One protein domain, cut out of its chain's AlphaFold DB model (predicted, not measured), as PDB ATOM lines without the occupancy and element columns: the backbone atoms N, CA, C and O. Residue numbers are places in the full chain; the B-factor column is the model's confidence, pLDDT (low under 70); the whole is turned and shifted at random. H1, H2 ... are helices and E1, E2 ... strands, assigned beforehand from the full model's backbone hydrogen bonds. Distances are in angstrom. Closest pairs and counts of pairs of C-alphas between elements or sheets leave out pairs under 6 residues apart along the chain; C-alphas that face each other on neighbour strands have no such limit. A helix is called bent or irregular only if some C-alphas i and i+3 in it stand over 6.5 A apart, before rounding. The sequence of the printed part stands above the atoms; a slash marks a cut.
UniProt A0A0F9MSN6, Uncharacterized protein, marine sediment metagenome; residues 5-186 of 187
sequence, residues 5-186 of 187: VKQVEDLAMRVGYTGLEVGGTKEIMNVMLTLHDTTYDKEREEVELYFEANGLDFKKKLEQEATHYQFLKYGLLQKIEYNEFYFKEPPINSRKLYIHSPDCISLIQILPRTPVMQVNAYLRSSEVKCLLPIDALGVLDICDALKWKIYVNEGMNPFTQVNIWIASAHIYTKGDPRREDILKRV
ATOM      1  N   VAL A   5      -3.707  -0.700  13.905       95.50
ATOM      2  CA  VAL A   5      -3.609  -2.070  14.432       95.50
ATOM      3  C   VAL A   5      -4.632  -2.296  15.536       95.50
ATOM      4  O   VAL A   5      -5.407  -3.246  15.466       95.50
ATOM      5  N   LYS A   6      -4.736  -1.367  16.491       95.25
ATOM      6  CA  LYS A   6      -5.731  -1.470  17.561       95.25
ATOM      7  C   LYS A   6      -7.166  -1.508  17.021       95.25
ATOM      8  O   LYS A   6      -7.973  -2.311  17.481       95.25
ATOM      9  N   GLN A   7      -7.494  -0.676  16.029       96.62
ATOM     10  CA  GLN A   7      -8.829  -0.693  15.416       96.62
ATOM     11  C   GLN A   7      -9.114  -2.010  14.677       96.62
ATOM     12  O   GLN A   7     -10.241  -2.508  14.719       96.62
ATOM     13  N   VAL A   8      -8.101  -2.585  14.022       96.81
ATOM     14  CA  VAL A   8      -8.185  -3.903  13.382       96.81
ATOM     15  C   VAL A   8      -8.419  -4.999  14.419       96.81
ATOM     16  O   VAL A   8      -9.303  -5.832  14.228       96.81
ATOM     17  N   GLU A   9      -7.670  -5.001  15.520       96.00
ATOM     18  CA  GLU A   9      -7.816  -5.983  16.598       96.00
ATOM     19  C   GLU A   9      -9.193  -5.893  17.263       96.00
ATOM     20  O   GLU A   9      -9.869  -6.914  17.432       96.00
ATOM     21  N   ASP A  10      -9.651  -4.676  17.566       96.38
ATOM     22  CA  ASP A  10     -10.982  -4.414  18.118       96.38
ATOM     23  C   ASP A  10     -12.082  -4.918  17.169       96.38
ATOM     24  O   ASP A  10     -13.032  -5.588  17.596       96.38
ATOM     25  N   LEU A  11     -11.940  -4.665  15.862       96.81
ATOM     26  CA  LEU A  11     -12.865  -5.181  14.858       96.81
ATOM     27  C   LEU A  11     -12.800  -6.709  14.758       96.81
ATOM     28  O   LEU A  11     -13.843  -7.359  14.680       96.81
ATOM     29  N   ALA A  12     -11.609  -7.302  14.805       95.50
ATOM     30  CA  ALA A  12     -11.441  -8.745  14.726       95.50
ATOM     31  C   ALA A  12     -12.098  -9.454  15.918       95.50
ATOM     32  O   ALA A  12     -12.794 -10.460  15.741       95.50
ATOM     33  N   MET A  13     -11.927  -8.908  17.126       95.69
ATOM     34  CA  MET A  13     -12.628  -9.372  18.322       95.69
ATOM     35  C   MET A  13     -14.139  -9.260  18.136       95.69
ATOM     36  O   MET A  13     -14.856 -10.244  18.324       95.69
ATOM     37  N   ARG A  14     -14.627  -8.091  17.703       96.25
ATOM     38  CA  ARG A  14     -16.057  -7.862  17.468       96.25
ATOM     39  C   ARG A  14     -16.637  -8.873  16.477       96.25
ATOM     40  O   ARG A  14     -17.658  -9.480  16.784       96.25
ATOM     41  N   VAL A  15     -15.972  -9.128  15.345       95.38
ATOM     42  CA  VAL A  15     -16.375 -10.164  14.372       95.38
ATOM     43  C   VAL A  15     -16.410 -11.553  15.016       95.38
ATOM     44  O   VAL A  15     -17.349 -12.311  14.786       95.38
ATOM     45  N   GLY A  16     -15.445 -11.886  15.875       92.81
ATOM     46  CA  GLY A  16     -15.439 -13.157  16.602       92.81
ATOM     47  C   GLY A  16     -16.647 -13.354  17.530       92.81
ATOM     48  O   GLY A  16     -17.209 -14.457  17.571       92.81
ATOM     49  N   TYR A  17     -17.047 -12.296  18.246       92.06
ATOM     50  CA  TYR A  17     -18.114 -12.332  19.253       92.06
ATOM     51  C   TYR A  17     -19.519 -12.144  18.680       92.06
ATOM     52  O   TYR A  17     -20.438 -12.852  19.083       92.06
ATOM     53  N   THR A  18     -19.698 -11.186  17.769       92.81
ATOM     54  CA  THR A  18     -21.021 -10.785  17.262       92.81
ATOM     55  C   THR A  18     -21.222 -11.096  15.784       92.81
ATOM     56  O   THR A  18     -22.286 -10.794  15.250       92.81
ATOM     57  N   GLY A  19     -20.207 -11.628  15.097       92.25
ATOM     58  CA  GLY A  19     -20.305 -11.972  13.684       92.25
ATOM     59  C   GLY A  19     -21.240 -13.151  13.438       92.25
ATOM     60  O   GLY A  19     -21.270 -14.113  14.210       92.25
ATOM     61  N   LEU A  20     -21.988 -13.069  12.342       92.38
ATOM     62  CA  LEU A  20     -22.839 -14.153  11.862       92.38
ATOM     63  C   LEU A  20     -21.992 -15.141  11.066       92.38
ATOM     64  O   LEU A  20     -21.134 -14.735  10.285       92.38
ATOM     65  N   GLU A  21     -22.228 -16.435  11.265       91.12
ATOM     66  CA  GLU A  21     -21.569 -17.467  10.468       91.12
ATOM     67  C   GLU A  21     -22.261 -17.614   9.115       91.12
ATOM     68  O   GLU A  21     -23.438 -17.970   9.039       91.12
ATOM     69  N   VAL A  22     -21.517 -17.353   8.043       85.31
ATOM     70  CA  VAL A  22     -22.008 -17.440   6.669       85.31
ATOM     71  C   VAL A  22     -20.970 -18.172   5.834       85.31
ATOM     72  O   VAL A  22     -19.883 -17.674   5.564       85.31
ATOM     73  N   GLY A  23     -21.297 -19.402   5.436       77.25
ATOM     74  CA  GLY A  23     -20.523 -20.158   4.454       77.25
ATOM     75  C   GLY A  23     -19.021 -20.249   4.733       77.25
ATOM     76  O   GLY A  23     -18.267 -20.080   3.791       77.25
ATOM     77  N   GLY A  24     -18.582 -20.486   5.976       83.62
ATOM     78  CA  GLY A  24     -17.159 -20.649   6.341       83.62
ATOM     79  C   GLY A  24     -16.446 -19.380   6.834       83.62
ATOM     80  O   GLY A  24     -15.256 -19.411   7.158       83.62
ATOM     81  N   THR A  25     -17.161 -18.261   6.945       90.00
ATOM     82  CA  THR A  25     -16.677 -17.046   7.608       90.00
ATOM     83  C   THR A  25     -17.578 -16.669   8.779       90.00
ATOM     84  O   THR A  25     -18.744 -17.056   8.832       90.00
ATOM     85  N   LYS A  26     -17.030 -15.902   9.724       94.19
ATOM     86  CA  LYS A  26     -17.813 -15.026  10.600       94.19
ATOM     87  C   LYS A  26     -17.730 -13.615  10.056       94.19
ATOM     88  O   LYS A  26     -16.619 -13.155   9.796       94.19
ATOM     89  N   GLU A  27     -18.860 -12.933   9.917       95.00
ATOM     90  CA  GLU A  27     -18.899 -11.596   9.327       95.00
ATOM     91  C   GLU A  27     -19.814 -10.609  10.057       95.00
ATOM     92  O   GLU A  27     -20.811 -10.978  10.681       95.00
ATOM     93  N   ILE A  28     -19.455  -9.326   9.975       96.31
ATOM     94  CA  ILE A  28     -20.277  -8.188  10.393       96.31
ATOM     95  C   ILE A  28     -20.441  -7.256   9.202       96.31
ATOM     96  O   ILE A  28     -19.471  -6.908   8.525       96.31
ATOM     97  N   MET A  29     -21.676  -6.810   8.993       95.75
ATOM     98  CA  MET A  29     -22.018  -5.896   7.914       95.75
ATOM     99  C   MET A  29     -21.874  -4.431   8.337       95.75
ATOM    100  O   MET A  29     -22.177  -4.081   9.478       95.75
ATOM    101  N   ASN A  30     -21.503  -3.574   7.384       95.06
ATOM    102  CA  ASN A  30     -21.517  -2.110   7.494       95.06
ATOM    103  C   ASN A  30     -20.730  -1.567   8.697       95.06
ATOM    104  O   ASN A  30     -21.286  -0.989   9.635       95.06
ATOM    105  N   VAL A  31     -19.414  -1.740   8.653       96.81
ATOM    106  CA  VAL A  31     -18.478  -1.209   9.650       96.81
ATOM    107  C   VAL A  31     -17.721  -0.022   9.065       96.81
ATOM    108  O   VAL A  31     -17.489   0.035   7.863       96.81
ATOM    109  N   MET A  32     -17.322   0.928   9.905       96.94
ATOM    110  CA  MET A  32     -16.426   2.011   9.515       96.94
ATOM    111  C   MET A  32     -15.213   2.033  10.442       96.94
ATOM    112  O   MET A  32     -15.379   1.981  11.662       96.94
ATOM    113  N   LEU A  33     -14.019   2.137   9.858       96.19
ATOM    114  CA  LEU A  33     -12.809   2.557  10.559       96.19
ATOM    115  C   LEU A  33     -12.542   4.027  10.254       96.19
ATOM    116  O   LEU A  33     -12.724   4.466   9.115       96.19
ATOM    117  N   THR A  34     -12.080   4.774  11.252       95.94
ATOM    118  CA  THR A  34     -11.705   6.177  11.072       95.94
ATOM    119  C   THR A  34     -10.307   6.411  11.619       95.94
ATOM    120  O   THR A  34     -10.037   6.210  12.804       95.94
ATOM    121  N   LEU A  35      -9.421   6.869  10.743       94.75
ATOM    122  CA  LEU A  35      -8.058   7.254  11.070       94.75
ATOM    123  C   LEU A  35      -7.966   8.777  11.011       94.75
ATOM    124  O   LEU A  35      -8.370   9.400  10.028       94.75
ATOM    125  N   HIS A  36      -7.452   9.372  12.080       92.69
ATOM    126  CA  HIS A  36      -7.312  10.817  12.208       92.69
ATOM    127  C   HIS A  36      -5.838  11.187  12.273       92.69
ATOM    128  O   HIS A  36      -5.109  10.618  13.084       92.69
ATOM    129  N   ASP A  37      -5.450  12.157  11.448       87.50
ATOM    130  CA  ASP A  37      -4.125  12.781  11.426       87.50
ATOM    131  C   ASP A  37      -2.974  11.767  11.529       87.50
ATOM    132  O   ASP A  37      -2.046  11.893  12.330       87.50
ATOM    133  N   THR A  38      -3.092  10.696  10.744       88.25
ATOM    134  CA  THR A  38      -2.078   9.650  10.628       88.25
ATOM    135  C   THR A  38      -1.573   9.571   9.193       88.25
ATOM    136  O   THR A  38      -2.246  10.040   8.270       88.25
ATOM    137  N   THR A  39      -0.377   9.016   9.030       90.62
ATOM    138  CA  THR A  39       0.332   8.880   7.753       90.62
ATOM    139  C   THR A  39       0.646   7.417   7.487       90.62
ATOM    140  O   THR A  39       0.666   6.595   8.410       90.62
ATOM    141  N   TYR A  40       0.932   7.098   6.229       93.56
ATOM    142  CA  TYR A  40       1.390   5.775   5.828       93.56
ATOM    143  C   TYR A  40       2.617   5.338   6.633       93.56
ATOM    144  O   TYR A  40       2.592   4.279   7.252       93.56
ATOM    145  N   ASP A  41       3.655   6.179   6.689       91.44
ATOM    146  CA  ASP A  41       4.917   5.837   7.356       91.44
ATOM    147  C   ASP A  41       4.731   5.526   8.844       91.44
ATOM    148  O   ASP A  41       5.383   4.627   9.372       91.44
ATOM    149  N   LYS A  42       3.813   6.235   9.514       90.56
ATOM    150  CA  LYS A  42       3.541   6.046  10.941       90.56
ATOM    151  C   LYS A  42       2.839   4.720  11.231       90.56
ATOM    152  O   LYS A  42       3.193   4.048  12.190       90.56
ATOM    153  N   GLU A  43       1.840   4.352  10.433       94.88
ATOM    154  CA  GLU A  43       1.085   3.110  10.656       94.88
ATOM    155  C   GLU A  43       1.812   1.883  10.088       94.88
ATOM    156  O   GLU A  43       1.606   0.768  10.569       94.88
ATOM    157  N   ARG A  44       2.674   2.062   9.078       95.69
ATOM    158  CA  ARG A  44       3.369   0.960   8.401       95.69
ATOM    159  C   ARG A  44       4.188   0.109   9.366       95.69
ATOM    160  O   ARG A  44       4.100  -1.112   9.294       95.69
ATOM    161  N   GLU A  45       4.965   0.732  10.248       93.88
ATOM    162  CA  GLU A  45       5.814   0.010  11.205       93.88
ATOM    163  C   GLU A  45       4.976  -0.844  12.171       93.88
ATOM    164  O   GLU A  45       5.266  -2.023  12.369       93.88
ATOM    165  N   GLU A  46       3.882  -0.294  12.709       94.62
ATOM    166  CA  GLU A  46       2.976  -1.043  13.589       94.62
ATOM    167  C   GLU A  46       2.322  -2.224  12.860       94.62
ATOM    168  O   GLU A  46       2.208  -3.318  13.418       94.62
ATOM    169  N   VAL A  47       1.912  -2.028  11.603       96.12
ATOM    170  CA  VAL A  47       1.330  -3.100  10.788       96.12
ATOM    171  C   VAL A  47       2.366  -4.182  10.478       96.12
ATOM    172  O   VAL A  47       2.043  -5.360  10.593       96.12
ATOM    173  N   GLU A  48       3.606  -3.826  10.138       95.75
ATOM    174  CA  GLU A  48       4.685  -4.798   9.909       95.75
ATOM    175  C   GLU A  48       4.916  -5.687  11.143       95.75
ATOM    176  O   GLU A  48       4.918  -6.916  11.022       95.75
ATOM    177  N   LEU A  49       4.998  -5.086  12.335       95.50
ATOM    178  CA  LEU A  49       5.133  -5.813  13.603       95.50
ATOM    179  C   LEU A  49       3.921  -6.705  13.904       95.50
ATOM    180  O   LEU A  49       4.074  -7.835  14.370       95.50
ATOM    181  N   TYR A  50       2.707  -6.223  13.620       94.81
ATOM    182  CA  TYR A  50       1.488  -7.017  13.773       94.81
ATOM    183  C   TYR A  50       1.498  -8.254  12.859       94.81
ATOM    184  O   TYR A  50       1.108  -9.342  13.292       94.81
ATOM    185  N   PHE A  51       1.982  -8.132  11.620       94.38
ATOM    186  CA  PHE A  51       2.116  -9.271  10.705       94.38
ATOM    187  C   PHE A  51       3.137 -10.287  11.214       94.38
ATOM    188  O   PHE A  51       2.824 -11.479  11.271       94.38
ATOM    189  N   GLU A  52       4.308  -9.822  11.653       93.75
ATOM    190  CA  GLU A  52       5.352 -10.674  12.227       93.75
ATOM    191  C   GLU A  52       4.834 -11.447  13.451       93.75
ATOM    192  O   GLU A  52       4.954 -12.674  13.512       93.75
ATOM    193  N   ALA A  53       4.155 -10.761  14.376       92.62
ATOM    194  CA  ALA A  53       3.579 -11.367  15.577       92.62
ATOM    195  C   ALA A  53       2.510 -12.434  15.275       92.62
ATOM    196  O   ALA A  53       2.301 -13.350  16.074       92.62
ATOM    197  N   ASN A  54       1.842 -12.342  14.121       87.38
ATOM    198  CA  ASN A  54       0.833 -13.302  13.672       87.38
ATOM    199  C   ASN A  54       1.384 -14.355  12.688       87.38
ATOM    200  O   ASN A  54       0.613 -15.179  12.191       87.38
ATOM    201  N   GLY A  55       2.695 -14.354  12.412       88.25
ATOM    202  CA  GLY A  55       3.329 -15.278  11.467       88.25
ATOM    203  C   GLY A  55       2.873 -15.077  10.019       88.25
ATOM    204  O   GLY A  55       2.787 -16.045   9.262       88.25
ATOM    205  N   LEU A  56       2.528 -13.840   9.650       89.12
ATOM    206  CA  LEU A  56       2.056 -13.457   8.322       89.12
ATOM    207  C   LEU A  56       3.160 -12.739   7.532       89.12
ATOM    208  O   LEU A  56       3.904 -11.934   8.085       89.12
ATOM    209  N   ASP A  57       3.227 -12.961   6.217       91.50
ATOM    210  CA  ASP A  57       4.156 -12.239   5.338       91.50
ATOM    211  C   ASP A  57       3.562 -10.899   4.870       91.50
ATOM    212  O   ASP A  57       2.743 -10.837   3.946       91.50
ATOM    213  N   PHE A  58       3.991  -9.813   5.521       93.00
ATOM    214  CA  PHE A  58       3.598  -8.445   5.179       93.00
ATOM    215  C   PHE A  58       3.945  -8.077   3.732       93.00
ATOM    216  O   PHE A  58       3.097  -7.550   3.007       93.00
ATOM    217  N   LYS A  59       5.176  -8.368   3.291       93.44
ATOM    218  CA  LYS A  59       5.672  -7.945   1.973       93.44
ATOM    219  C   LYS A  59       4.885  -8.623   0.867       93.44
ATOM    220  O   LYS A  59       4.396  -7.952  -0.037       93.44
ATOM    221  N   LYS A  60       4.674  -9.931   0.997       91.56
ATOM    222  CA  LYS A  60       3.890 -10.715   0.042       91.56
ATOM    223  C   LYS A  60       2.450 -10.221  -0.071       91.56
ATOM    224  O   LYS A  60       1.899 -10.202  -1.171       91.56
ATOM    225  N   LYS A  61       1.820  -9.822   1.041       90.56
ATOM    226  CA  LYS A  61       0.462  -9.255   1.017       90.56
ATOM    227  C   LYS A  61       0.413  -7.873   0.388       90.56
ATOM    228  O   LYS A  61      -0.461  -7.629  -0.438       90.56
ATOM    229  N   LEU A  62       1.375  -7.013   0.705       92.62
ATOM    230  CA  LEU A  62       1.482  -5.706   0.072       92.62
ATOM    231  C   LEU A  62       1.693  -5.833  -1.446       92.62
ATOM    232  O   LEU A  62       1.021  -5.153  -2.215       92.62
ATOM    233  N   GLU A  63       2.568  -6.738  -1.890       93.50
ATOM    234  CA  GLU A  63       2.831  -7.002  -3.311       93.50
ATOM    235  C   GLU A  63       1.597  -7.519  -4.064       93.50
ATOM    236  O   GLU A  63       1.372  -7.122  -5.208       93.50
ATOM    237  N   GLN A  64       0.779  -8.367  -3.427       91.25
ATOM    238  CA  GLN A  64      -0.465  -8.889  -4.013       91.25
ATOM    239  C   GLN A  64      -1.459  -7.772  -4.361       91.25
ATOM    240  O   GLN A  64      -2.116  -7.847  -5.399       91.25
ATOM    241  N   GLU A  65      -1.536  -6.731  -3.532       93.88
ATOM    242  CA  GLU A  65      -2.515  -5.649  -3.676       93.88
ATOM    243  C   GLU A  65      -1.936  -4.376  -4.330       93.88
ATOM    244  O   GLU A  65      -2.680  -3.506  -4.792       93.88
ATOM    245  N   ALA A  66      -0.606  -4.266  -4.440       93.00
ATOM    246  CA  ALA A  66       0.099  -3.058  -4.879       93.00
ATOM    247  C   ALA A  66      -0.407  -2.490  -6.214       93.00
ATOM    248  O   ALA A  66      -0.529  -1.273  -6.371       93.00
ATOM    249  N   THR A  67      -0.728  -3.360  -7.177       95.06
ATOM    250  CA  THR A  67      -1.213  -2.936  -8.502       95.06
ATOM    251  C   THR A  67      -2.563  -2.223  -8.402       95.06
ATOM    252  O   THR A  67      -2.774  -1.201  -9.057       95.06
ATOM    253  N   HIS A  68      -3.463  -2.718  -7.548       95.75
ATOM    254  CA  HIS A  68      -4.768  -2.100  -7.319       95.75
ATOM    255  C   HIS A  68      -4.620  -0.733  -6.643       95.75
ATOM    256  O   HIS A  68      -5.198   0.259  -7.090       95.75
ATOM    257  N   TYR A  69      -3.761  -0.629  -5.628       96.44
ATOM    258  CA  TYR A  69      -3.509   0.651  -4.957       96.44
ATOM    259  C   TYR A  69      -2.896   1.689  -5.901       96.44
ATOM    260  O   TYR A  69      -3.320   2.848  -5.900       96.44
ATOM    261  N   GLN A  70      -1.969   1.279  -6.773       96.44
ATOM    262  CA  GLN A  70      -1.435   2.149  -7.821       96.44
ATOM    263  C   GLN A  70      -2.523   2.603  -8.797       96.44
ATOM    264  O   GLN A  70      -2.593   3.791  -9.110       96.44
ATOM    265  N   PHE A  71      -3.400   1.699  -9.239       96.69
ATOM    266  CA  PHE A  71      -4.532   2.053 -10.095       96.69
ATOM    267  C   PHE A  71      -5.414   3.136  -9.453       96.69
ATOM    268  O   PHE A  71      -5.696   4.160 -10.083       96.69
ATOM    269  N   LEU A  72      -5.788   2.967  -8.180       97.44
ATOM    270  CA  LEU A  72      -6.584   3.951  -7.441       97.44
ATOM    271  C   LEU A  72      -5.852   5.297  -7.298       97.44
ATOM    272  O   LEU A  72      -6.436   6.353  -7.564       97.44
ATOM    273  N   LYS A  73      -4.565   5.262  -6.922       96.44
ATOM    274  CA  LYS A  73      -3.701   6.441  -6.744       96.44
ATOM    275  C   LYS A  73      -3.578   7.252  -8.028       96.44
ATOM    276  O   LYS A  73      -3.898   8.442  -8.045       96.44
ATOM    277  N   TYR A  74      -3.151   6.611  -9.114       96.25
ATOM    278  CA  TYR A  74      -2.957   7.280 -10.397       96.25
ATOM    279  C   TYR A  74      -4.280   7.737 -11.011       96.25
ATOM    280  O   TYR A  74      -4.328   8.826 -11.580       96.25
ATOM    281  N   GLY A  75      -5.371   6.987 -10.823       95.94
ATOM    282  CA  GLY A  75      -6.702   7.416 -11.251       95.94
ATOM    283  C   GLY A  75      -7.147   8.720 -10.579       95.94
ATOM    284  O   GLY A  75      -7.672   9.619 -11.242       95.94
ATOM    285  N   LEU A  76      -6.906   8.872  -9.273       95.38
ATOM    286  CA  LEU A  76      -7.224  10.108  -8.551       95.38
ATOM    287  C   LEU A  76      -6.310  11.272  -8.955       95.38
ATOM    288  O   LEU A  76      -6.806  12.381  -9.163       95.38
ATOM    289  N   LEU A  77      -5.007  11.027  -9.115       94.00
ATOM    290  CA  LEU A  77      -4.056  12.044  -9.582       94.00
ATOM    291  C   LEU A  77      -4.413  12.548 -10.986       94.00
ATOM    292  O   LEU A  77      -4.489  13.756 -11.204       94.00
ATOM    293  N   GLN A  78      -4.746  11.645 -11.908       93.56
ATOM    294  CA  GLN A  78      -5.193  12.011 -13.251       93.56
ATOM    295  C   GLN A  78      -6.482  12.845 -13.212       93.56
ATOM    296  O   GLN A  78      -6.642  13.780 -13.994       93.56
ATOM    297  N   LYS A  79      -7.410  12.554 -12.290       92.56
ATOM    298  CA  LYS A  79      -8.628  13.360 -12.108       92.56
ATOM    299  C   LYS A  79      -8.353  14.768 -11.596       92.56
ATOM    300  O   LYS A  79      -9.087  15.687 -11.965       92.56
ATOM    301  N   ILE A  80      -7.339  14.941 -10.753       91.50
ATOM    302  CA  ILE A  80      -6.880  16.265 -10.320       91.50
ATOM    303  C   ILE A  80      -6.378  17.042 -11.538       91.50
ATOM    304  O   ILE A  80      -6.923  18.102 -11.839       91.50
ATOM    305  N   GLU A  81      -5.447  16.462 -12.297       90.75
ATOM    306  CA  GLU A  81      -4.864  17.100 -13.486       90.75
ATOM    307  C   GLU A  81      -5.920  17.420 -14.553       90.75
ATOM    308  O   GLU A  81      -5.934  18.511 -15.124       90.75
ATOM    309  N   TYR A  82      -6.863  16.502 -14.781       89.69
ATOM    310  CA  TYR A  82      -7.988  16.720 -15.686       89.69
ATOM    311  C   TYR A  82      -8.849  17.910 -15.244       89.69
ATOM    312  O   TYR A  82      -9.231  18.734 -16.078       89.69
ATOM    313  N   ASN A  83      -9.153  18.022 -13.946       87.19
ATOM    314  CA  ASN A  83      -9.971  19.121 -13.440       87.19
ATOM    315  C   ASN A  83      -9.269  20.473 -13.596       87.19
ATOM    316  O   ASN A  83      -9.878  21.425 -14.091       87.19
ATOM    317  N   GLU A  84      -7.989  20.536 -13.239       87.31
ATOM    318  CA  GLU A  84      -7.166  21.739 -13.386       87.31
ATOM    319  C   GLU A  84      -7.042  22.151 -14.858       87.31
ATOM    320  O   GLU A  84      -7.144  23.333 -15.197       87.31
ATOM    321  N   PHE A  85      -6.869  21.182 -15.763       88.44
ATOM    322  CA  PHE A  85      -6.684  21.463 -17.180       88.44
ATOM    323  C   PHE A  85      -7.976  21.905 -17.880       88.44
ATOM    324  O   PHE A  85      -7.961  22.940 -18.554       88.44
ATOM    325  N   TYR A  86      -9.070  21.147 -17.740       87.06
ATOM    326  CA  TYR A  86     -10.303  21.367 -18.508       87.06
ATOM    327  C   TYR A  86     -11.267  22.349 -17.849       87.06
ATOM    328  O   TYR A  86     -11.854  23.173 -18.547       87.06
ATOM    329  N   PHE A  87     -11.440  22.275 -16.527       84.31
ATOM    330  CA  PHE A  87     -12.384  23.146 -15.821       84.31
ATOM    331  C   PHE A  87     -11.726  24.426 -15.308       84.31
ATOM    332  O   PHE A  87     -12.441  25.362 -14.966       84.31
ATOM    333  N   LYS A  88     -10.383  24.491 -15.274       85.62
ATOM    334  CA  LYS A  88      -9.630  25.601 -14.658       85.62
ATOM    335  C   LYS A  88     -10.064  25.864 -13.209       85.62
ATOM    336  O   LYS A  88      -9.933  26.974 -12.703       85.62
ATOM    337  N   GLU A  89     -10.596  24.837 -12.549       80.94
ATOM    338  CA  GLU A  89     -11.076  24.898 -11.175       80.94
ATOM    339  C   GLU A  89     -10.014  24.322 -10.235       80.94
ATOM    340  O   GLU A  89      -9.491  23.235 -10.503       80.94
ATOM    341  N   PRO A  90      -9.730  24.992  -9.104       83.50
ATOM    342  CA  PRO A  90      -8.893  24.426  -8.058       83.50
ATOM    343  C   PRO A  90      -9.453  23.080  -7.563       83.50
ATOM    344  O   PRO A  90     -10.667  22.983  -7.325       83.50
ATOM    345  N   PRO A  91      -8.611  22.056  -7.320       84.50
ATOM    346  CA  PRO A  91      -9.064  20.743  -6.857       84.50
ATOM    347  C   PRO A  91      -9.916  20.810  -5.589       84.50
ATOM    348  O   PRO A  91     -10.858  20.029  -5.446       84.50
ATOM    349  N   ILE A  92      -9.649  21.787  -4.712       86.19
ATOM    350  CA  ILE A  92     -10.405  22.031  -3.479       86.19
ATOM    351  C   ILE A  92     -11.905  22.261  -3.721       86.19
ATOM    352  O   ILE A  92     -12.725  21.954  -2.863       86.19
ATOM    353  N   ASN A  93     -12.309  22.725  -4.904       84.56
ATOM    354  CA  ASN A  93     -13.719  22.957  -5.227       84.56
ATOM    355  C   ASN A  93     -14.386  21.761  -5.919       84.56
ATOM    356  O   ASN A  93     -15.617  21.697  -6.007       84.56
ATOM    357  N   SER A  94     -13.601  20.781  -6.364       85.19
ATOM    358  CA  SER A  94     -14.112  19.666  -7.147       85.19
ATOM    359  C   SER A  94     -14.939  18.698  -6.300       85.19
ATOM    360  O   SER A  94     -14.555  18.273  -5.213       85.19
ATOM    361  N   ARG A  95     -16.092  18.297  -6.845       84.81
ATOM    362  CA  ARG A  95     -16.927  17.198  -6.324       84.81
ATOM    363  C   ARG A  95     -16.691  15.880  -7.066       84.81
ATOM    364  O   ARG A  95     -17.358  14.890  -6.787       84.81
ATOM    365  N   LYS A  96     -15.779  15.873  -8.044       87.00
ATOM    366  CA  LYS A  96     -15.585  14.772  -9.004       87.00
ATOM    367  C   LYS A  96     -14.341  13.926  -8.713       87.00
ATOM    368  O   LYS A  96     -13.976  13.073  -9.526       87.00
ATOM    369  N   LEU A  97     -13.694  14.156  -7.570       93.19
ATOM    370  CA  LEU A  97     -12.485  13.459  -7.129       93.19
ATOM    371  C   LEU A  97     -12.832  12.116  -6.480       93.19
ATOM    372  O   LEU A  97     -12.801  11.961  -5.262       93.19
ATOM    373  N   TYR A  98     -13.214  11.154  -7.314       95.56
ATOM    374  CA  TYR A  98     -13.493   9.782  -6.902       95.56
ATOM    375  C   TYR A  98     -13.153   8.786  -8.013       95.56
ATOM    376  O   TYR A  98     -13.231   9.131  -9.195       95.56
ATOM    377  N   ILE A  99     -12.822   7.553  -7.650       96.19
ATOM    378  CA  ILE A  99     -12.569   6.427  -8.560       96.19
ATOM    379  C   ILE A  99     -13.408   5.231  -8.113       96.19
ATOM    380  O   ILE A  99     -13.615   5.032  -6.918       96.19
ATOM    381  N   HIS A 100     -13.887   4.452  -9.084       95.69
ATOM    382  CA  HIS A 100     -14.537   3.163  -8.861       95.69
ATOM    383  C   HIS A 100     -13.635   2.030  -9.349       95.69
ATOM    384  O   HIS A 100     -12.923   2.195 -10.340       95.69
ATOM    385  N   SER A 101     -13.723   0.879  -8.690       94.00
ATOM    386  CA  SER A 101     -13.086  -0.371  -9.111       94.00
ATOM    387  C   SER A 101     -14.043  -1.552  -8.875       94.00
ATOM    388  O   SER A 101     -14.884  -1.477  -7.974       94.00
ATOM    389  N   PRO A 102     -13.964  -2.638  -9.668       89.31
ATOM    390  CA  PRO A 102     -14.631  -3.901  -9.343       89.31
ATOM    391  C   PRO A 102     -13.988  -4.662  -8.161       89.31
ATOM    392  O   PRO A 102     -14.577  -5.627  -7.659       89.31
ATOM    393  N   ASP A 103     -12.800  -4.256  -7.710       92.62
ATOM    394  CA  ASP A 103     -12.030  -4.944  -6.669       92.62
ATOM    395  C   ASP A 103     -12.569  -4.688  -5.249       92.62
ATOM    396  O   ASP A 103     -13.648  -4.121  -5.056       92.62
ATOM    397  N   CYS A 104     -11.862  -5.187  -4.226       91.94
ATOM    398  CA  CYS A 104     -12.319  -5.118  -2.835       91.94
ATOM    399  C   CYS A 104     -12.542  -3.676  -2.373       91.94
ATOM    400  O   CYS A 104     -13.628  -3.387  -1.875       91.94
ATOM    401  N   ILE A 105     -11.591  -2.764  -2.616       96.88
ATOM    402  CA  ILE A 105     -11.832  -1.315  -2.523       96.88
ATOM    403  C   ILE A 105     -12.572  -0.884  -3.792       96.88
ATOM    404  O   ILE A 105     -11.950  -0.619  -4.822       96.88
ATOM    405  N   SER A 106     -13.900  -0.828  -3.727       96.31
ATOM    406  CA  SER A 106     -14.733  -0.592  -4.907       96.31
ATOM    407  C   SER A 106     -15.003   0.888  -5.186       96.31
ATOM    408  O   SER A 106     -15.448   1.247  -6.278       96.31
ATOM    409  N   LEU A 107     -14.757   1.762  -4.206       97.44
ATOM    410  CA  LEU A 107     -14.806   3.213  -4.381       97.44
ATOM    411  C   LEU A 107     -13.794   3.894  -3.467       97.44
ATOM    412  O   LEU A 107     -13.672   3.546  -2.297       97.44
ATOM    413  N   ILE A 108     -13.127   4.917  -3.987       97.94
ATOM    414  CA  ILE A 108     -12.358   5.867  -3.186       97.94
ATOM    415  C   ILE A 108     -12.710   7.290  -3.611       97.94
ATOM    416  O   ILE A 108     -12.794   7.590  -4.801       97.94
ATOM    417  N   GLN A 109     -12.945   8.164  -2.641       96.50
ATOM    418  CA  GLN A 109     -13.306   9.562  -2.839       96.50
ATOM    419  C   GLN A 109     -12.446  10.462  -1.962       96.50
ATOM    420  O   GLN A 109     -12.209  10.167  -0.794       96.50
ATOM    421  N   ILE A 110     -12.063  11.611  -2.509       94.69
ATOM    422  CA  ILE A 110     -11.378  12.677  -1.787       94.69
ATOM    423  C   ILE A 110     -12.329  13.859  -1.658       94.69
ATOM    424  O   ILE A 110     -12.960  14.286  -2.628       94.69
ATOM    425  N   LEU A 111     -12.390  14.418  -0.460       92.94
ATOM    426  CA  LEU A 111     -13.037  15.680  -0.154       92.94
ATOM    427  C   LEU A 111     -11.953  16.658   0.303       92.94
ATOM    428  O   LEU A 111     -11.646  16.731   1.497       92.94
ATOM    429  N   PRO A 112     -11.346  17.400  -0.637       89.19
ATOM    430  CA  PRO A 112     -10.392  18.425  -0.279       89.19
ATOM    431  C   PRO A 112     -11.151  19.606   0.344       89.19
ATOM    432  O   PRO A 112     -11.834  20.378  -0.331       89.19
ATOM    433  N   ARG A 113     -11.101  19.711   1.672       85.75
ATOM    434  CA  ARG A 113     -11.656  20.816   2.459       85.75
ATOM    435  C   ARG A 113     -10.590  21.350   3.412       85.75
ATOM    436  O   ARG A 113      -9.581  20.702   3.672       85.75
ATOM    437  N   THR A 114     -10.797  22.562   3.905       84.06
ATOM    438  CA  THR A 114     -10.041  23.126   5.025       84.06
ATOM    439  C   THR A 114     -11.005  23.335   6.196       84.06
ATOM    440  O   THR A 114     -12.165  23.684   5.970       84.06
ATOM    441  N   PRO A 115     -10.582  23.063   7.445       88.75
ATOM    442  CA  PRO A 115      -9.233  22.662   7.861       88.75
ATOM    443  C   PRO A 115      -8.934  21.152   7.743       88.75
ATOM    444  O   PRO A 115      -7.824  20.740   8.070       88.75
ATOM    445  N   VAL A 116      -9.891  20.329   7.292       91.44
ATOM    446  CA  VAL A 116      -9.758  18.860   7.228       91.44
ATOM    447  C   VAL A 116      -9.870  18.357   5.791       91.44
ATOM    448  O   VAL A 116     -10.900  18.550   5.148       91.44
ATOM    449  N   MET A 117      -8.848  17.650   5.315       93.25
ATOM    450  CA  MET A 117      -8.917  16.842   4.101       93.25
ATOM    451  C   MET A 117      -9.460  15.462   4.464       93.25
ATOM    452  O   MET A 117      -8.886  14.763   5.300       93.25
ATOM    453  N   GLN A 118     -10.547  15.049   3.816       95.06
ATOM    454  CA  GLN A 118     -11.164  13.752   4.075       95.06
ATOM    455  C   GLN A 118     -10.990  12.808   2.882       95.06
ATOM    456  O   GLN A 118     -11.265  13.182   1.744       95.06
ATOM    457  N   VAL A 119     -10.585  11.568   3.145       96.38
ATOM    458  CA  VAL A 119     -10.582  10.463   2.178       96.38
ATOM    459  C   VAL A 119     -11.596   9.426   2.642       96.38
ATOM    460  O   VAL A 119     -11.582   9.010   3.795       96.38
ATOM    461  N   ASN A 120     -12.499   9.021   1.756       97.69
ATOM    462  CA  ASN A 120     -13.465   7.957   2.007       97.69
ATOM    463  C   ASN A 120     -13.156   6.790   1.076       97.69
ATOM    464  O   ASN A 120     -13.258   6.938  -0.141       97.69
ATOM    465  N   ALA A 121     -12.808   5.640   1.637       98.25
ATOM    466  CA  ALA A 121     -12.686   4.385   0.913       98.25
ATOM    467  C   ALA A 121     -13.878   3.490   1.255       98.25
ATOM    468  O   ALA A 121     -14.317   3.450   2.401       98.25
ATOM    469  N   TYR A 122     -14.408   2.783   0.267       98.31
ATOM    470  CA  TYR A 122     -15.475   1.810   0.438       98.31
ATOM    471  C   TYR A 122     -14.990   0.446  -0.030       98.31
ATOM    472  O   TYR A 122     -14.612   0.265  -1.189       98.31
ATOM    473  N   LEU A 123     -15.018  -0.509   0.889       98.31
ATOM    474  CA  LEU A 123     -14.621  -1.886   0.704       98.31
ATOM    475  C   LEU A 123     -15.881  -2.745   0.651       98.31
ATOM    476  O   LEU A 123     -16.635  -2.812   1.622       98.31
ATOM    477  N   ARG A 124     -16.112  -3.445  -0.462       95.81
ATOM    478  CA  ARG A 124     -17.253  -4.372  -0.579       95.81
ATOM    479  C   ARG A 124     -17.111  -5.590   0.338       95.81
ATOM    480  O   ARG A 124     -18.107  -6.196   0.714       95.81
ATOM    481  N   SER A 125     -15.880  -5.968   0.665       94.00
ATOM    482  CA  SER A 125     -15.557  -7.045   1.596       94.00
ATOM    483  C   SER A 125     -14.094  -6.924   2.014       94.00
ATOM    484  O   SER A 125     -13.276  -6.499   1.199       94.00
ATOM    485  N   SER A 126     -13.762  -7.283   3.253       95.62
ATOM    486  CA  SER A 126     -12.373  -7.328   3.718       95.62
ATOM    487  C   SER A 126     -12.171  -8.405   4.783       95.62
ATOM    488  O   SER A 126     -12.973  -8.523   5.718       95.62
ATOM    489  N   GLU A 127     -11.099  -9.185   4.631       94.31
ATOM    490  CA  GLU A 127     -10.629 -10.090   5.678       94.31
ATOM    491  C   GLU A 127      -9.885  -9.256   6.719       94.31
ATOM    492  O   GLU A 127      -8.882  -8.601   6.419       94.31
ATOM    493  N   VAL A 128     -10.414  -9.250   7.940       95.69
ATOM    494  CA  VAL A 128     -10.040  -8.260   8.952       95.69
ATOM    495  C   VAL A 128      -8.586  -8.405   9.384       95.69
ATOM    496  O   VAL A 128      -7.933  -7.400   9.639       95.69
ATOM    497  N   LYS A 129      -8.058  -9.629   9.483       92.00
ATOM    498  CA  LYS A 129      -6.748  -9.849  10.106       92.00
ATOM    499  C   LYS A 129      -5.569  -9.660   9.163       92.00
ATOM    500  O   LYS A 129      -4.496  -9.330   9.648       92.00
ATOM    501  N   CYS A 130      -5.739  -9.893   7.870       90.50
ATOM    502  CA  CYS A 130      -4.646 -10.009   6.909       90.50
ATOM    503  C   CYS A 130      -4.766  -9.018   5.754       90.50
ATOM    504  O   CYS A 130      -3.745  -8.640   5.197       90.50
ATOM    505  N   LEU A 131      -5.977  -8.633   5.342       94.00
ATOM    506  CA  LEU A 131      -6.155  -7.729   4.197       94.00
ATOM    507  C   LEU A 131      -6.485  -6.311   4.644       94.00
ATOM    508  O   LEU A 131      -5.878  -5.368   4.150       94.00
ATOM    509  N   LEU A 132      -7.359  -6.153   5.639       96.88
ATOM    510  CA  LEU A 132      -7.776  -4.831   6.103       96.88
ATOM    511  C   LEU A 132      -6.619  -3.904   6.531       96.88
ATOM    512  O   LEU A 132      -6.673  -2.727   6.171       96.88
ATOM    513  N   PRO A 133      -5.567  -4.366   7.242       96.75
ATOM    514  CA  PRO A 133      -4.431  -3.501   7.558       96.75
ATOM    515  C   PRO A 133      -3.696  -3.020   6.300       96.75
ATOM    516  O   PRO A 133      -3.290  -1.865   6.228       96.75
ATOM    517  N   ILE A 134      -3.555  -3.892   5.297       97.00
ATOM    518  CA  ILE A 134      -2.861  -3.597   4.035       97.00
ATOM    519  C   ILE A 134      -3.693  -2.630   3.189       97.00
ATOM    520  O   ILE A 134      -3.161  -1.629   2.715       97.00
ATOM    521  N   ASP A 135      -5.006  -2.856   3.096       97.44
ATOM    522  CA  ASP A 135      -5.941  -1.944   2.432       97.44
ATOM    523  C   ASP A 135      -5.918  -0.557   3.077       97.44
ATOM    524  O   ASP A 135      -5.870   0.459   2.384       97.44
ATOM    525  N   ALA A 136      -5.913  -0.498   4.410       97.56
ATOM    526  CA  ALA A 136      -5.845   0.759   5.140       97.56
ATOM    527  C   ALA A 136      -4.525   1.505   4.897       97.56
ATOM    528  O   ALA A 136      -4.556   2.717   4.673       97.56
ATOM    529  N   LEU A 137      -3.389   0.800   4.858       97.12
ATOM    530  CA  LEU A 137      -2.108   1.384   4.453       97.12
ATOM    531  C   LEU A 137      -2.143   1.893   3.007       97.12
ATOM    532  O   LEU A 137      -1.707   3.013   2.750       97.12
ATOM    533  N   GLY A 138      -2.713   1.131   2.071       96.88
ATOM    534  CA  GLY A 138      -2.882   1.572   0.685       96.88
ATOM    535  C   GLY A 138      -3.689   2.872   0.582       96.88
ATOM    536  O   GLY A 138      -3.309   3.793  -0.143       96.88
ATOM    537  N   VAL A 139      -4.767   3.000   1.362       97.56
ATOM    538  CA  VAL A 139      -5.567   4.235   1.426       97.56
ATOM    539  C   VAL A 139      -4.785   5.393   2.061       97.56
ATOM    540  O   VAL A 139      -4.931   6.532   1.608       97.56
ATOM    541  N   LEU A 140      -3.942   5.134   3.066       96.75
ATOM    542  CA  LEU A 140      -3.064   6.148   3.662       96.75
ATOM    543  C   LEU A 140      -1.996   6.647   2.678       96.75
ATOM    544  O   LEU A 140      -1.849   7.858   2.543       96.75
ATOM    545  N   ASP A 141      -1.324   5.763   1.929       96.44
ATOM    546  CA  ASP A 141      -0.356   6.172   0.890       96.44
ATOM    547  C   ASP A 141      -1.024   7.041  -0.188       96.44
ATOM    548  O   ASP A 141      -0.482   8.058  -0.639       96.44
ATOM    549  N   ILE A 142      -2.246   6.673  -0.585       96.25
ATOM    550  CA  ILE A 142      -3.057   7.488  -1.492       96.25
ATOM    551  C   ILE A 142      -3.327   8.861  -0.859       96.25
ATOM    552  O   ILE A 142      -3.080   9.886  -1.496       96.25
ATOM    553  N   CYS A 143      -3.793   8.900   0.393       95.44
ATOM    554  CA  CYS A 143      -4.075  10.136   1.123       95.44
ATOM    555  C   CYS A 143      -2.855  11.067   1.200       95.44
ATOM    556  O   CYS A 143      -2.983  12.253   0.884       95.44
ATOM    557  N   ASP A 144      -1.683  10.543   1.562       93.62
ATOM    558  CA  ASP A 144      -0.442  11.311   1.699       93.62
ATOM    559  C   ASP A 144       0.003  11.915   0.358       93.62
ATOM    560  O   ASP A 144       0.280  13.118   0.267       93.62
ATOM    561  N   ALA A 145      -0.031  11.126  -0.721       93.00
ATOM    562  CA  ALA A 145       0.311  11.601  -2.064       93.00
ATOM    563  C   ALA A 145      -0.624  12.719  -2.556       93.00
ATOM    564  O   ALA A 145      -0.191  13.693  -3.181       93.00
ATOM    565  N   LEU A 146      -1.920  12.600  -2.268       91.88
ATOM    566  CA  LEU A 146      -2.922  13.582  -2.679       91.88
ATOM    567  C   LEU A 146      -2.861  14.850  -1.833       91.88
ATOM    568  O   LEU A 146      -3.006  15.946  -2.374       91.88
ATOM    569  N   LYS A 147      -2.608  14.721  -0.527       91.88
ATOM    570  CA  LYS A 147      -2.393  15.860   0.367       91.88
ATOM    571  C   LYS A 147      -1.220  16.702  -0.121       91.88
ATOM    572  O   LYS A 147      -1.345  17.924  -0.222       91.88
ATOM    573  N   TRP A 148      -0.120  16.045  -0.485       88.62
ATOM    574  CA  TRP A 148       1.036  16.704  -1.080       88.62
ATOM    575  C   TRP A 148       0.671  17.451  -2.370       88.62
ATOM    576  O   TRP A 148       0.952  18.644  -2.496       88.62
ATOM    577  N   LYS A 149      -0.014  16.771  -3.303       89.94
ATOM    578  CA  LYS A 149      -0.400  17.336  -4.606       89.94
ATOM    579  C   LYS A 149      -1.341  18.540  -4.485       89.94
ATOM    580  O   LYS A 149      -1.134  19.505  -5.215       89.94
ATOM    581  N   ILE A 150      -2.349  18.474  -3.609       88.31
ATOM    582  CA  ILE A 150      -3.418  19.482  -3.501       88.31
ATOM    583  C   ILE A 150      -3.024  20.655  -2.595       88.31
ATOM    584  O   ILE A 150      -3.355  21.788  -2.909       88.31
ATOM    585  N   TYR A 151      -2.363  20.401  -1.461       86.94
ATOM    586  CA  TYR A 151      -2.216  21.413  -0.405       86.94
ATOM    587  C   TYR A 151      -0.790  21.866  -0.171       86.94
ATOM    588  O   TYR A 151      -0.554  23.059   0.012       86.94
ATOM    589  N   VAL A 152       0.165  20.934  -0.139       74.44
ATOM    590  CA  VAL A 152       1.522  21.276   0.309       74.44
ATOM    591  C   VAL A 152       2.216  22.188  -0.701       74.44
ATOM    592  O   VAL A 152       2.866  23.153  -0.303       74.44
ATOM    593  N   ASN A 153       1.972  21.980  -1.998       70.75
ATOM    594  CA  ASN A 153       2.410  22.906  -3.049       70.75
ATOM    595  C   ASN A 153       1.797  24.314  -2.919       70.75
ATOM    596  O   ASN A 153       2.355  25.274  -3.443       70.75
ATOM    597  N   GLU A 154       0.676  24.446  -2.208       74.69
ATOM    598  CA  GLU A 154      -0.015  25.712  -1.948       74.69
ATOM    599  C   GLU A 154       0.300  26.287  -0.551       74.69
ATOM    600  O   GLU A 154      -0.323  27.255  -0.119       74.69
ATOM    601  N   GLY A 155       1.263  25.706   0.183       81.00
ATOM    602  CA  GLY A 155       1.649  26.157   1.527       81.00
ATOM    603  C   GLY A 155       0.634  25.821   2.626       81.00
ATOM    604  O   GLY A 155       0.689  26.396   3.714       81.00
ATOM    605  N   MET A 156      -0.295  24.897   2.363       85.31
ATOM    606  CA  MET A 156      -1.317  24.445   3.308       85.31
ATOM    607  C   MET A 156      -1.002  23.048   3.857       85.31
ATOM    608  O   MET A 156      -0.471  22.187   3.157       85.31
ATOM    609  N   ASN A 157      -1.385  22.791   5.109       86.38
ATOM    610  CA  ASN A 157      -1.239  21.480   5.748       86.38
ATOM    611  C   ASN A 157      -2.505  21.128   6.552       86.38
ATOM    612  O   ASN A 157      -2.526  21.317   7.769       86.38
ATOM    613  N   PRO A 158      -3.592  20.684   5.892       87.44
ATOM    614  CA  PRO A 158      -4.823  20.325   6.589       87.44
ATOM    615  C   PRO A 158      -4.646  19.042   7.409       87.44
ATOM    616  O   PRO A 158      -3.831  18.175   7.073       87.44
ATOM    617  N   PHE A 159      -5.477  18.884   8.438       90.56
ATOM    618  CA  PHE A 159      -5.626  17.601   9.125       90.56
ATOM    619  C   PHE A 159      -6.172  16.555   8.155       90.56
ATOM    620  O   PHE A 159      -7.023  16.872   7.318       90.56
ATOM    621  N   THR A 160      -5.713  15.311   8.267       92.19
ATOM    622  CA  THR A 160      -6.255  14.199   7.477       92.19
ATOM    623  C   THR A 160      -7.317  13.443   8.263       92.19
ATOM    624  O   THR A 160      -7.182  13.192   9.461       92.19
ATOM    625  N   GLN A 161      -8.392  13.058   7.584       95.38
ATOM    626  CA  GLN A 161      -9.345  12.080   8.089       95.38
ATOM    627  C   GLN A 161      -9.582  11.021   7.019       95.38
ATOM    628  O   GLN A 161     -10.134  11.310   5.959       95.38
ATOM    629  N   VAL A 162      -9.203   9.784   7.311       96.75
ATOM    630  CA  VAL A 162      -9.458   8.638   6.439       96.75
ATOM    631  C   VAL A 162     -10.597   7.822   7.031       96.75
ATOM    632  O   VAL A 162     -10.485   7.320   8.145       96.75
ATOM    633  N   ASN A 163     -11.691   7.685   6.288       97.31
ATOM    634  CA  ASN A 163     -12.809   6.818   6.641       97.31
ATOM    635  C   ASN A 163     -12.820   5.607   5.709       97.31
ATOM    636  O   ASN A 163     -12.944   5.759   4.491       97.31
ATOM    637  N   ILE A 164     -12.726   4.410   6.277       98.19
ATOM    638  CA  ILE A 164     -12.771   3.142   5.551       98.19
ATOM    639  C   ILE A 164     -14.097   2.472   5.886       98.19
ATOM    640  O   ILE A 164     -14.289   1.951   6.982       98.19
ATOM    641  N   TRP A 165     -15.024   2.521   4.940       98.25
ATOM    642  CA  TRP A 165     -16.326   1.875   5.012       98.25
ATOM    643  C   TRP A 165     -16.195   0.440   4.522       98.25
ATOM    644  O   TRP A 165     -15.678   0.213   3.437       98.25
ATOM    645  N   ILE A 166     -16.664  -0.528   5.296       98.31
ATOM    646  CA  ILE A 166     -16.522  -1.955   5.014       98.31
ATOM    647  C   ILE A 166     -17.914  -2.571   5.007       98.31
ATOM    648  O   ILE A 166     -18.583  -2.641   6.041       98.31
ATOM    649  N   ALA A 167     -18.363  -3.020   3.839       96.81
ATOM    650  CA  ALA A 167     -19.688  -3.601   3.682       96.81
ATOM    651  C   ALA A 167     -19.791  -4.974   4.358       96.81
ATOM    652  O   ALA A 167     -20.758  -5.196   5.076       96.81
ATOM    653  N   SER A 168     -18.792  -5.849   4.187       95.75
ATOM    654  CA  SER A 168     -18.655  -7.133   4.902       95.75
ATOM    655  C   SER A 168     -17.238  -7.270   5.469       95.75
ATOM    656  O   SER A 168     -16.270  -7.477   4.732       95.75
ATOM    657  N   ALA A 169     -17.109  -7.123   6.787       97.19
ATOM    658  CA  ALA A 169     -15.874  -7.379   7.522       97.19
ATOM    659  C   ALA A 169     -15.911  -8.812   8.057       97.19
ATOM    660  O   ALA A 169     -16.818  -9.144   8.824       97.19
ATOM    661  N   HIS A 170     -14.951  -9.656   7.675       95.31
ATOM    662  CA  HIS A 170     -15.015 -11.083   7.986       95.31
ATOM    663  C   HIS A 170     -13.694 -11.697   8.458       95.31
ATOM    664  O   HIS A 170     -12.610 -11.169   8.219       95.31
ATOM    665  N   ILE A 171     -13.812 -12.845   9.127       93.62
ATOM    666  CA  ILE A 171     -12.710 -13.737   9.503       93.62
ATOM    667  C   ILE A 171     -13.080 -15.158   9.074       93.62
ATOM    668  O   ILE A 171     -14.204 -15.611   9.304       93.62
ATOM    669  N   TYR A 172     -12.133 -15.893   8.498       87.12
ATOM    670  CA  TYR A 172     -12.331 -17.298   8.133       87.12
ATOM    671  C   TYR A 172     -12.386 -18.221   9.360       87.12
ATOM    672  O   TYR A 172     -11.516 -18.176  10.240       87.12
ATOM    673  N   THR A 173     -13.374 -19.116   9.412       82.81
ATOM    674  CA  THR A 173     -13.498 -20.106  10.491       82.81
ATOM    675  C   THR A 173     -12.484 -21.249  10.319       82.81
ATOM    676  O   THR A 173     -11.874 -21.439   9.266       82.81
ATOM    677  N   LYS A 174     -12.210 -22.018  11.385       67.19
ATOM    678  CA  LYS A 174     -11.397 -23.250  11.271       67.19
ATOM    679  C   LYS A 174     -12.128 -24.253  10.366       67.19
ATOM    680  O   LYS A 174     -13.313 -24.481  10.574       67.19
ATOM    681  N   GLY A 175     -11.415 -24.848   9.405       57.50
ATOM    682  CA  GLY A 175     -11.944 -25.875   8.493       57.50
ATOM    683  C   GLY A 175     -12.448 -25.376   7.133       57.50
ATOM    684  O   GLY A 175     -12.861 -26.198   6.323       57.50
ATOM    685  N   ASP A 176     -12.405 -24.069   6.852       57.50
ATOM    686  CA  ASP A 176     -12.725 -23.556   5.514       57.50
ATOM    687  C   ASP A 176     -11.551 -23.824   4.543       57.50
ATOM    688  O   ASP A 176     -10.439 -23.360   4.809       57.50
ATOM    689  N   PRO A 177     -11.748 -24.523   3.410       55.47
ATOM    690  CA  PRO A 177     -10.684 -24.755   2.428       55.47
ATOM    691  C   PRO A 177     -10.080 -23.457   1.861       55.47
ATOM    692  O   PRO A 177      -8.897 -23.420   1.526       55.47
ATOM    693  N   ARG A 178     -10.833 -22.347   1.837       60.44
ATOM    694  CA  ARG A 178     -10.316 -21.022   1.442       60.44
ATOM    695  C   ARG A 178      -9.335 -20.456   2.463       60.44
ATOM    696  O   ARG A 178      -8.441 -19.699   2.094       60.44
ATOM    697  N   ARG A 179      -9.455 -20.847   3.736       59.47
ATOM    698  CA  ARG A 179      -8.469 -20.516   4.768       59.47
ATOM    699  C   ARG A 179      -7.133 -21.185   4.471       59.47
ATOM    700  O   ARG A 179      -6.106 -20.545   4.643       59.47
ATOM    701  N   GLU A 180      -7.132 -22.441   4.024       54.78
ATOM    702  CA  GLU A 180      -5.892 -23.118   3.634       54.78
ATOM    703  C   GLU A 180      -5.252 -22.469   2.410       54.78
ATOM    704  O   GLU A 180      -4.040 -22.294   2.403       54.78
ATOM    705  N   ASP A 181      -6.034 -22.050   1.414       55.50
ATOM    706  CA  ASP A 181      -5.510 -21.315   0.256       55.50
ATOM    707  C   ASP A 181      -4.961 -19.933   0.634       55.50
ATOM    708  O   ASP A 181      -3.943 -19.503   0.093       55.50
ATOM    709  N   ILE A 182      -5.578 -19.242   1.595       56.12
ATOM    710  CA  ILE A 182      -5.053 -17.976   2.120       56.12
ATOM    711  C   ILE A 182      -3.772 -18.215   2.919       56.12
ATOM    712  O   ILE A 182      -2.797 -17.512   2.682       56.12
ATOM    713  N   LEU A 183      -3.731 -19.227   3.792       52.12
ATOM    714  CA  LEU A 183      -2.537 -19.591   4.564       52.12
ATOM    715  C   LEU A 183      -1.387 -20.085   3.665       52.12
ATOM    716  O   LEU A 183      -0.234 -19.728   3.891       52.12
ATOM    717  N   LYS A 184      -1.678 -20.822   2.585       51.62
ATOM    718  CA  LYS A 184      -0.693 -21.223   1.557       51.62
ATOM    719  C   LYS A 184      -0.191 -20.050   0.712       51.62
ATOM    720  O   LYS A 184       0.855 -20.156   0.087       51.62
ATOM    721  N   ARG A 185      -0.930 -18.937   0.662       49.94
ATOM    722  CA  ARG A 185      -0.482 -17.666   0.066       49.94
ATOM    723  C   ARG A 185       0.223 -16.756   1.075       49.94
ATOM    724  O   ARG A 185       0.632 -15.666   0.682       49.94
ATOM    725  N   VAL A 186       0.309 -17.152   2.343       45.81
ATOM    726  CA  VAL A 186       0.939 -16.408   3.449       45.81
ATOM    727  C   VAL A 186       2.324 -16.975   3.789       45.81
ATOM    728  O   VAL A 186       3.185 -16.209   4.202       45.81
TER     729      VAL A 186
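This is residues 5 to 186 of the 187 residues of an uncharacterized protein of marine sediment metagenome (UniProt A0A0F9MSN6). What is the shape? A six-stranded sheet, curled like part of a barrel, wraps partly round helix H4, with the long helix H3 beside H4 over E3 and E4, and H1 over E6. H2 packs on H4 away from the sheet, and H5 sits at one end, after E6. What is it made of? The printed part has 182 residues, with named elements in the order H1 E1 E2 H2 H3 E3 E4 E5 H4 E6 H5, five helices and six strands, of mixed class. The mixed sheet runs E1 E2 E6 E5 E4 E3; the whole is compact, with a radius of gyration of the C-alphas of 17.2 A, and spans 56 by 29 by 27 A.

Where are the strands? E6 is residues 159 to 172, 35.6 A long, E2 25 to 36, 29.8 A, E5 116 to 123, 22.3 A, E4 105 to 111, 17.2 A, E1 20 to 22 and E3 98 to 100. E2 bends by 71 degrees at residue 29, and E6 by 70 degrees at residue 167. Where are the helices? H3 is residues 58 to 87, 41.2 A long, irregular, with C-alphas 64 and 67 7.5 A apart; H4 is 132 to 150, 26.5 A, H2 40 to 53, H1 5 to 18 and H5 177 to 184. C-alpha 5 begins H1 at (-3.609, -2.070, 14.432), and C-alpha 184 ends H5 at (-0.693, -21.223, 1.557).

How do the strands pair? E6 and E5 are parallel, with N 123 and O 165 2.7 A apart; E2 and E6 are antiparallel, with N 35 and O 162 2.8 A apart. E3 E4 E5 form a meander, each strand the antiparallel neighbour of the one before, with N 109 and O 120 2.8 A apart and N 99 and O 108 2.8 A apart; the hairpin of E1 and E2 has N 20 and O 27 at 2.9 A. Which helices are on the sheet? H1, H3 and H4 on one face make two layers, helices over a sheet, H4 at a height of 8.5 A; E5, H4, E6 form a strand-helix-strand unit, parallel strands joined through a helix, with a right-handed crossover. H5 only grazes the sheet. How do the helices meet? H3 touches H4, Lys 73 to Ile 142 being the closest C-alphas at 5.4 A, at a shallow tilt of 30 degrees, the same way. H2 touches H4, with C-alphas 40 and 140 closest at 5.0 A. Every O i to N i+4 pair is within hydrogen-bond range in H1, H4 and H5, but 8 of 10 in H2 and 24 of 26 in H3.

How large is it? The two C-alphas farthest apart, of Lys 88 and Gly 175, are 56.5 A apart. Is it continuous and confident? The printed part has no cut and no long link; residues 174 to 186 are under 70 in pLDDT.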